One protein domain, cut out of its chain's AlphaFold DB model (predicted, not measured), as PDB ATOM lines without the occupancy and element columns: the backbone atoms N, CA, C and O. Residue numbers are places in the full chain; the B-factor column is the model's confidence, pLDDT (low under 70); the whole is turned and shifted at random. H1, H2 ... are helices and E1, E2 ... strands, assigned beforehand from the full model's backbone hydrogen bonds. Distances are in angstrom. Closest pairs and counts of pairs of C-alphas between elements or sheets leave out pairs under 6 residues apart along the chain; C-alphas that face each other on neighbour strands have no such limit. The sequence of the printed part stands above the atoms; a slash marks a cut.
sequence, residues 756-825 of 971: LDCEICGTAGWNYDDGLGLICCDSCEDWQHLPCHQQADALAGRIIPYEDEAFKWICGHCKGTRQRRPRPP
ATOM      1  N   LEU A 756     115.926 134.219  94.468       90.50
ATOM      2  CA  LEU A 756     116.207 133.950  93.064       90.50
ATOM      3  C   LEU A 756     117.457 134.733  92.633       90.50
ATOM      4  O   LEU A 756     117.575 135.922  92.932       90.50
ATOM      5  N   ASP A 757     118.354 134.103  91.869       88.81
ATOM      6  CA  ASP A 757     119.474 134.784  91.198       88.81
ATOM      7  C   ASP A 757     119.777 134.167  89.824       88.81
ATOM      8  O   ASP A 757     120.892 133.696  89.579       88.81
ATOM      9  N   CYS A 758     118.793 134.113  88.917       90.38
ATOM     10  CA  CYS A 758     118.926 133.357  87.672       90.38
ATOM     11  C   CYS A 758     120.145 133.817  86.853       90.38
ATOM     12  O   CYS A 758     120.239 134.963  86.399       90.38
ATOM     13  N   GLU A 759     121.096 132.905  86.643       87.94
ATOM     14  CA  GLU A 759     122.380 133.227  86.014       87.94
ATOM     15  C   GLU A 759     122.293 133.365  84.483       87.94
ATOM     16  O   GLU A 759     123.274 133.757  83.849       87.94
ATOM     17  N   ILE A 760     121.132 133.043  83.891       86.94
ATOM     18  CA  ILE A 760     120.872 133.041  82.442       86.94
ATOM     19  C   ILE A 760     120.076 134.279  82.009       86.94
ATOM     20  O   ILE A 760     120.612 135.081  81.249       86.94
ATOM     21  N   CYS A 761     118.836 134.462  82.485       86.38
ATOM     22  CA  CYS A 761     118.023 135.641  82.141       86.38
ATOM     23  C   CYS A 761     118.402 136.891  82.955       86.38
ATOM     24  O   CYS A 761     118.169 138.012  82.515       86.38
ATOM     25  N   GLY A 762     119.022 136.708  84.124       84.00
ATOM     26  CA  GLY A 762     119.508 137.788  84.974       84.00
ATOM     27  C   GLY A 762     118.533 138.301  86.036       84.00
ATOM     28  O   GLY A 762     118.944 139.152  86.823       84.00
ATOM     29  N   THR A 763     117.300 137.789  86.092       86.00
ATOM     30  CA  THR A 763     116.311 138.134  87.126       86.00
ATOM     31  C   THR A 763     116.791 137.700  88.514       86.00
ATOM     32  O   THR A 763     117.269 136.575  88.682       86.00
ATOM     33  N   ALA A 764     116.659 138.583  89.507       87.88
ATOM     34  CA  ALA A 764     117.011 138.305  90.895       87.88
ATOM     35  C   ALA A 764     116.089 139.053  91.875       87.88
ATOM     36  O   ALA A 764     115.671 140.184  91.604       87.88
ATOM     37  N   GLY A 765     115.794 138.430  93.018       85.69
ATOM     38  CA  GLY A 765     114.875 138.972  94.022       85.69
ATOM     39  C   GLY A 765     114.641 138.028  95.206       85.69
ATOM     40  O   GLY A 765     114.841 136.819  95.105       85.69
ATOM     41  N   TRP A 766     114.222 138.585  96.345       85.25
ATOM     42  CA  TRP A 766     113.763 137.803  97.502       85.25
ATOM     43  C   TRP A 766     112.291 137.422  97.329       85.25
ATOM     44  O   TRP A 766     111.490 138.292  96.985       85.25
ATOM     45  N   ASN A 767     111.961 136.151  97.588       86.88
ATOM     46  CA  ASN A 767     110.632 135.554  97.396       86.88
ATOM     47  C   ASN A 767     110.018 135.906  96.023       86.88
ATOM     48  O   ASN A 767     108.844 136.256  95.932       86.88
ATOM     49  N   TYR A 768     110.841 135.904  94.969       82.44
ATOM     50  CA  TYR A 768     110.431 136.319  93.631       82.44
ATOM     51  C   TYR A 768     110.170 135.101  92.747       82.44
ATOM     52  O   TYR A 768     111.110 134.450  92.289       82.44
ATOM     53  N   ASP A 769     108.887 134.834  92.524       83.62
ATOM     54  CA  ASP A 769     108.359 133.855  91.580       83.62
ATOM     55  C   ASP A 769     107.775 134.603  90.367       83.62
ATOM     56  O   ASP A 769     107.041 135.581  90.537       83.62
ATOM     57  N   ASP A 770     108.127 134.178  89.152       79.00
ATOM     58  CA  ASP A 770     107.575 134.686  87.888       79.00
ATOM     59  C   ASP A 770     106.676 133.663  87.165       79.00
ATOM     60  O   ASP A 770     106.305 133.860  86.005       79.00
ATOM     61  N   GLY A 771     106.290 132.583  87.855       80.50
ATOM     62  CA  GLY A 771     105.464 131.500  87.326       80.50
ATOM     63  C   GLY A 771     106.228 130.522  86.428       80.50
ATOM     64  O   GLY A 771     105.633 129.581  85.896       80.50
ATOM     65  N   LEU A 772     107.537 130.715  86.239       83.69
ATOM     66  CA  LEU A 772     108.407 129.743  85.585       83.69
ATOM     67  C   LEU A 772     108.877 128.706  86.607       83.69
ATOM     68  O   LEU A 772     109.289 129.053  87.709       83.69
ATOM     69  N   GLY A 773     108.896 127.427  86.220       85.75
ATOM     70  CA  GLY A 773     109.379 126.357  87.099       85.75
ATOM     71  C   GLY A 773     110.765 126.669  87.679       85.75
ATOM     72  O   GLY A 773     111.676 127.065  86.948       85.75
ATOM     73  N   LEU A 774     110.929 126.494  88.989       91.25
ATOM     74  CA  LEU A 774     112.152 126.832  89.717       91.25
ATOM     75  C   LEU A 774     112.940 125.581  90.117       91.25
ATOM     76  O   LEU A 774     112.373 124.528  90.391       91.25
ATOM     77  N   ILE A 775     114.265 125.715  90.188       90.06
ATOM     78  CA  ILE A 775     115.176 124.706  90.731       90.06
ATOM     79  C   ILE A 775     116.146 125.347  91.731       90.06
ATOM     80  O   ILE A 775     116.729 126.406  91.477       90.06
ATOM     81  N   CYS A 776     116.306 124.701  92.886       91.88
ATOM     82  CA  CYS A 776     117.255 125.091  93.926       91.88
ATOM     83  C   CYS A 776     118.645 124.488  93.647       91.88
ATOM     84  O   CYS A 776     118.762 123.415  93.056       91.88
ATOM     85  N   CYS A 777     119.717 125.168  94.060       90.12
ATOM     86  CA  CYS A 777     121.088 124.676  93.918       90.12
ATOM     87  C   CYS A 777     121.625 124.093  95.239       90.12
ATOM     88  O   CYS A 777     121.897 124.848  96.175       90.12
ATOM     89  N   ASP A 778     121.930 122.787  95.248       87.81
ATOM     90  CA  ASP A 778     122.454 121.994  96.387       87.81
ATOM     91  C   ASP A 778     123.693 122.583  97.090       87.81
ATOM     92  O   ASP A 778     124.071 122.165  98.182       87.81
ATOM     93  N   SER A 779     124.396 123.501  96.426       86.81
ATOM     94  CA  SER A 779     125.651 124.092  96.895       86.81
ATOM     95  C   SER A 779     125.514 125.539  97.393       86.81
ATOM     96  O   SER A 779     126.535 126.118  97.776       86.81
ATOM     97  N   CYS A 780     124.334 126.166  97.318       86.19
ATOM     98  CA  CYS A 780     124.164 127.567  97.741       86.19
ATOM     99  C   CYS A 780     122.744 128.022  98.099       86.19
ATOM    100  O   CYS A 780     122.603 129.173  98.506       86.19
ATOM    101  N   GLU A 781     121.714 127.190  97.908       87.81
ATOM    102  CA  GLU A 781     120.320 127.489  98.291       87.81
ATOM    103  C   GLU A 781     119.713 128.733  97.590       87.81
ATOM    104  O   GLU A 781     118.649 129.227  97.963       87.81
ATOM    105  N   ASP A 782     120.371 129.244  96.539       89.81
ATOM    106  CA  ASP A 782     119.805 130.242  95.627       89.81
ATOM    107  C   ASP A 782     119.021 129.532  94.510       89.81
ATOM    108  O   ASP A 782     119.492 128.546  93.930       89.81
ATOM    109  N   TRP A 783     117.855 130.077  94.173       92.69
ATOM    110  CA  TRP A 783     116.923 129.519  93.198       92.69
ATOM    111  C   TRP A 783     117.166 130.066  91.786       92.69
ATOM    112  O   TRP A 783     117.717 131.156  91.582       92.69
ATOM    113  N   GLN A 784     116.797 129.266  90.787       91.25
ATOM    114  CA  GLN A 784     117.107 129.466  89.370       91.25
ATOM    115  C   GLN A 784     115.927 128.984  88.508       91.25
ATOM    116  O   GLN A 784     115.325 127.966  88.831       91.25
ATOM    117  N   HIS A 785     115.625 129.642  87.384       92.62
ATOM    118  CA  HIS A 785     114.588 129.156  86.460       92.62
ATOM    119  C   HIS A 785     115.016 127.856  85.768       92.62
ATOM    120  O   HIS A 785     115.974 127.840  84.985       92.62
ATOM    121  N   LEU A 786     114.270 126.779  86.005       90.50
ATOM    122  CA  LEU A 786     114.451 125.480  85.367       90.50
ATOM    123  C   LEU A 786     114.312 125.562  83.830       90.50
ATOM    124  O   LEU A 786     115.219 125.064  83.158       90.50
ATOM    125  N   PRO A 787     113.314 126.263  83.236       88.94
ATOM    126  CA  PRO A 787     113.221 126.421  81.780       88.94
ATOM    127  C   PRO A 787     114.456 127.072  81.144       88.94
ATOM    128  O   PRO A 787     114.880 126.665  80.061       88.94
ATOM    129  N   CYS A 788     115.084 128.046  81.814       90.00
ATOM    130  CA  CYS A 788     116.305 128.676  81.305       90.00
ATOM    131  C   CYS A 788     117.472 127.682  81.234       90.00
ATOM    132  O   CYS A 788     118.222 127.690  80.256       90.00
ATOM    133  N   HIS A 789     117.629 126.827  82.249       87.94
ATOM    134  CA  HIS A 789     118.690 125.816  82.273       87.94
ATOM    135  C   HIS A 789     118.402 124.670  81.299       87.94
ATOM    136  O   HIS A 789     119.272 124.353  80.493       87.94
ATOM    137  N   GLN A 790     117.165 124.163  81.238       88.62
ATOM    138  CA  GLN A 790     116.729 123.205  80.210       88.62
ATOM    139  C   GLN A 790     117.027 123.715  78.787       88.62
ATOM    140  O   GLN A 790     117.599 122.985  77.976       88.62
ATOM    141  N   GLN A 791     116.715 124.980  78.484       87.19
ATOM    142  CA  GLN A 791     117.009 125.581  77.180       87.19
ATOM    143  C   GLN A 791     118.521 125.713  76.923       87.19
ATOM    144  O   GLN A 791     118.986 125.432  75.816       87.19
ATOM    145  N   ALA A 792     119.306 126.119  77.924       86.62
ATOM    146  CA  ALA A 792     120.757 126.260  77.794       86.62
ATOM    147  C   ALA A 792     121.487 124.913  77.650       86.62
ATOM    148  O   ALA A 792     122.488 124.836  76.934       86.62
ATOM    149  N   ASP A 793     120.994 123.854  78.292       87.19
ATOM    150  CA  ASP A 793     121.524 122.499  78.164       87.19
ATOM    151  C   ASP A 793     121.104 121.842  76.840       87.19
ATOM    152  O   ASP A 793     121.961 121.267  76.165       87.19
ATOM    153  N   ALA A 794     119.869 122.060  76.370       86.19
ATOM    154  CA  ALA A 794     119.440 121.672  75.023       86.19
ATOM    155  C   ALA A 794     120.301 122.335  73.927       86.19
ATOM    156  O   ALA A 794     120.791 121.655  73.025       86.19
ATOM    157  N   LEU A 795     120.572 123.643  74.040       85.31
ATOM    158  CA  LEU A 795     121.487 124.371  73.146       85.31
ATOM    159  C   LEU A 795     122.945 123.890  73.243       85.31
ATOM    160  O   LEU A 795     123.704 124.031  72.285       85.31
ATOM    161  N   ALA A 796     123.345 123.315  74.378       81.25
ATOM    162  CA  ALA A 796     124.668 122.727  74.578       81.25
ATOM    163  C   ALA A 796     124.744 121.226  74.228       81.25
ATOM    164  O   ALA A 796     125.803 120.621  74.411       81.25
ATOM    165  N   GLY A 797     123.648 120.614  73.761       80.56
ATOM    166  CA  GLY A 797     123.568 119.178  73.479       80.56
ATOM    167  C   GLY A 797     123.704 118.285  74.719       80.56
ATOM    168  O   GLY A 797     124.084 117.121  74.592       80.56
ATOM    169  N   ARG A 798     123.442 118.818  75.920       80.62
ATOM    170  CA  ARG A 798     123.487 118.074  77.184       80.62
ATOM    171  C   ARG A 798     122.078 117.642  77.575       80.62
ATOM    172  O   ARG A 798     121.180 118.466  77.690       80.62
ATOM    173  N   ILE A 799     121.908 116.345  77.811       75.75
ATOM    174  CA  ILE A 799     120.693 115.786  78.408       75.75
ATOM    175  C   ILE A 799     120.955 115.672  79.909       75.75
ATOM    176  O   ILE A 799     121.919 115.022  80.316       75.75
ATOM    177  N   ILE A 800     120.127 116.334  80.714       79.81
ATOM    178  CA  ILE A 800     120.198 116.325  82.177       79.81
ATOM    179  C   ILE A 800     118.828 115.873  82.703       79.81
ATOM    180  O   ILE A 800     117.825 116.468  82.305       79.81
ATOM    181  N   PRO A 801     118.755 114.837  83.561       79.12
ATOM    182  CA  PRO A 801     117.493 114.335  84.090       79.12
ATOM    183  C   PRO A 801     117.014 115.225  85.242       79.12
ATOM    184  O   PRO A 801     117.240 114.946  86.414       79.12
ATOM    185  N   TYR A 802     116.357 116.330  84.897       79.88
ATOM    186  CA  TYR A 802     115.761 117.256  85.868       79.88
ATOM    187  C   TYR A 802     114.542 116.690  86.615       79.88
ATOM    188  O   TYR A 802     114.066 117.319  87.553       79.88
ATOM    189  N   GLU A 803     114.042 115.533  86.182       74.12
ATOM    190  CA  GLU A 803     112.868 114.840  86.726       74.12
ATOM    191  C   GLU A 803     113.250 113.738  87.739       74.12
ATOM    192  O   GLU A 803     112.384 113.225  88.441       74.12
ATOM    193  N   ASP A 804     114.539 113.384  87.854       80.19
ATOM    194  CA  ASP A 804     115.025 112.396  88.827       80.19
ATOM    195  C   ASP A 804     115.196 113.047  90.215       80.19
ATOM    196  O   ASP A 804     116.114 113.838  90.422       80.19
ATOM    197  N   GLU A 805     114.406 112.644  91.216       69.69
ATOM    198  CA  GLU A 805     114.508 113.145  92.610       69.69
ATOM    199  C   GLU A 805     115.898 112.942  93.256       69.69
ATOM    200  O   GLU A 805     116.261 113.608  94.225       69.69
ATOM    201  N   ALA A 806     116.704 112.018  92.721       75.94
ATOM    202  CA  ALA A 806     118.074 111.756  93.164       75.94
ATOM    203  C   ALA A 806     119.139 112.630  92.463       75.94
ATOM    204  O   ALA A 806     120.327 112.539  92.802       75.94
ATOM    205  N   PHE A 807     118.764 113.442  91.468       81.81
ATOM    206  CA  PHE A 807     119.700 114.236  90.677       81.81
ATOM    207  C   PHE A 807     120.115 115.530  91.392       81.81
ATOM    208  O   PHE A 807     119.319 116.432  91.635       81.81
ATOM    209  N   LYS A 808     121.416 115.640  91.680       85.31
ATOM    210  CA  LYS A 808     121.995 116.786  92.391       85.31
ATOM    211  C   LYS A 808     122.372 117.929  91.459       85.31
ATOM    212  O   LYS A 808     123.335 117.816  90.688       85.31
ATOM    213  N   TRP A 809     121.649 119.046  91.542       88.38
ATOM    214  CA  TRP A 809     121.858 120.193  90.663       88.38
ATOM    215  C   TRP A 809     122.691 121.309  91.305       88.38
ATOM    216  O   TRP A 809     122.491 121.732  92.442       88.38
ATOM    217  N   ILE A 810     123.653 121.815  90.527       88.12
ATOM    218  CA  ILE A 810     124.616 122.838  90.946       88.12
ATOM    219  C   ILE A 810     124.710 123.906  89.850       88.12
ATOM    220  O   ILE A 810     125.051 123.588  88.706       88.12
ATOM    221  N   CYS A 811     124.459 125.169  90.195       87.88
ATOM    222  CA  CYS A 811     124.522 126.307  89.273       87.88
ATOM    223  C   CYS A 811     125.951 126.619  88.768       87.88
ATOM    224  O   CYS A 811     126.956 126.246  89.390       87.88
ATOM    225  N   GLY A 812     126.062 127.343  87.651       85.19
ATOM    226  CA  GLY A 812     127.326 127.839  87.102       85.19
ATOM    227  C   GLY A 812     128.101 128.740  88.067       85.19
ATOM    228  O   GLY A 812     129.326 128.639  88.150       85.19
ATOM    229  N   HIS A 813     127.401 129.533  88.880       84.75
ATOM    230  CA  HIS A 813     127.970 130.292  89.995       84.75
ATOM    231  C   HIS A 813     128.767 129.422  90.990       84.75
ATOM    232  O   HIS A 813     129.838 129.836  91.431       84.75
ATOM    233  N   CYS A 814     128.295 128.217  91.339       85.94
ATOM    234  CA  CYS A 814     129.042 127.284  92.202       85.94
ATOM    235  C   CYS A 814     130.086 126.459  91.439       85.94
ATOM    236  O   CYS A 814     131.125 126.113  91.997       85.94
ATOM    237  N   LYS A 815     129.868 126.203  90.144       82.69
ATOM    238  CA  LYS A 815     130.870 125.606  89.240       82.69
ATOM    239  C   LYS A 815     131.989 126.587  88.840       82.69
ATOM    240  O   LYS A 815     132.904 126.198  88.118       82.69
ATOM    241  N   GLY A 816     131.924 127.850  89.275       78.38
ATOM    242  CA  GLY A 816     132.897 128.901  88.959       78.38
ATOM    243  C   GLY A 816     132.861 129.395  87.506       78.38
ATOM    244  O   GLY A 816     133.774 130.102  87.084       78.38
ATOM    245  N   THR A 817     131.836 129.034  86.728       75.44
ATOM    246  CA  THR A 817     131.714 129.389  85.301       75.44
ATOM    247  C   THR A 817     131.027 130.735  85.064       75.44
ATOM    248  O   THR A 817     131.125 131.280  83.963       75.44
ATOM    249  N   ARG A 818     130.360 131.298  86.081       76.12
ATOM    250  CA  ARG A 818     129.762 132.644  86.080       76.12
ATOM    251  C   ARG A 818     130.078 133.376  87.390       76.12
ATOM    252  O   ARG A 818     130.308 132.742  88.418       76.12
ATOM    253  N   GLN A 819     130.099 134.709  87.359       76.19
ATOM    254  CA  GLN A 819     130.334 135.542  88.548       76.19
ATOM    255  C   GLN A 819     129.012 135.868  89.249       76.19
ATOM    256  O   GLN A 819     128.105 136.404  88.620       76.19
ATOM    257  N   ARG A 820     128.938 135.594  90.557       74.50
ATOM    258  CA  ARG A 820     127.774 135.911  91.399       74.50
ATOM    259  C   ARG A 820     127.531 137.415  91.505       74.50
ATOM    260  O   ARG A 820     128.478 138.187  91.672       74.50
ATOM    261  N   ARG A 821     126.258 137.813  91.525       76.56
ATOM    262  CA  ARG A 821     125.846 139.157  91.954       76.56
ATOM    263  C   ARG A 821     125.919 139.275  93.488       76.56
ATOM    264  O   ARG A 821     125.741 138.272  94.182       76.56
ATOM    265  N   PRO A 822     126.172 140.469  94.057       72.75
ATOM    266  CA  PRO A 822     126.065 140.675  95.500       72.75
ATOM    267  C   PRO A 822     124.607 140.525  95.961       72.75
ATOM    268  O   PRO A 822     123.753 141.316  95.566       72.75
ATOM    269  N   ARG A 823     124.320 139.522  96.800       74.00
ATOM    270  CA  ARG A 823     122.983 139.297  97.378       74.00
ATOM    271  C   ARG A 823     122.642 140.435  98.361       74.00
ATOM    272  O   ARG A 823     123.429 140.674  99.281       74.00
ATOM    273  N   PRO A 824     121.514 141.156  98.195       73.75
ATOM    274  CA  PRO A 824     121.077 142.168  99.153       73.75
ATOM    275  C   PRO A 824     120.681 141.510 100.490       73.75
ATOM    276  O   PRO A 824     120.330 140.328 100.500       73.75
ATOM    277  N   PRO A 825     120.728 142.239 101.624       72.19
ATOM    278  CA  PRO A 825     120.423 141.675 102.940       72.19
ATOM    279  C   PRO A 825     119.007 141.084 103.000       72.19
ATOM    280  O   PRO A 825     118.089 141.605 102.365       72.19
TER     281      PRO A 825
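This is residues 756 to 825 of the 971 residues of the protein "BY PROTMAP: gi|472581643|gb|EMS19371.1| zinc finger, PHD-type protein [Rhodosporidium toruloides NP11]" of Rhodosporidium toruloides (UniProt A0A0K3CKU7). There is little regular structure here: a small two-strand hairpin, E2 and E3, sits in the middle and runs straight into one short helix, H1, with loops around them. The long unnamed stretch 796 to 825 goes from H1 back past the hairpin. The 70 printed residues hold E1, E2, E3 and H1 in that order; the class is mixed, with 20 residues in named elements. The whole is compact, radius of gyration of the C-alphas 11.9 A, spanning 35 by 27 by 23 A.

Find C-alpha 764 at (117.011, 138.305, 90.895), where E1, residues 764 to 766, begins. E2 is residues 774 to 776; E3, residues 782 to 785, measures 10.6 A. H1, residues 786 to 795, runs 14.1 A to C-alpha 795 at (121.487, 124.371, 73.146).

In the antiparallel hairpin E2 and E3, at 149 degrees, look for N 775 and O 784, 2.8 A apart. E1, which pairs with no named strand, and E3 are near each other, with 6 pairs of C-alphas within 10 A. The closest C-alphas of E2 and H1, Leu 774 and Leu 786, are 5.1 A apart. E1 and H1 are apart. In H1 every O i to N i+4 pair is within hydrogen-bond range.

The C-alphas farthest apart, Gly 797 and Pro 825, are 37.2 A apart. The printed part has no cut, and no link is long. In this model pLDDT is under 70 at residue 805.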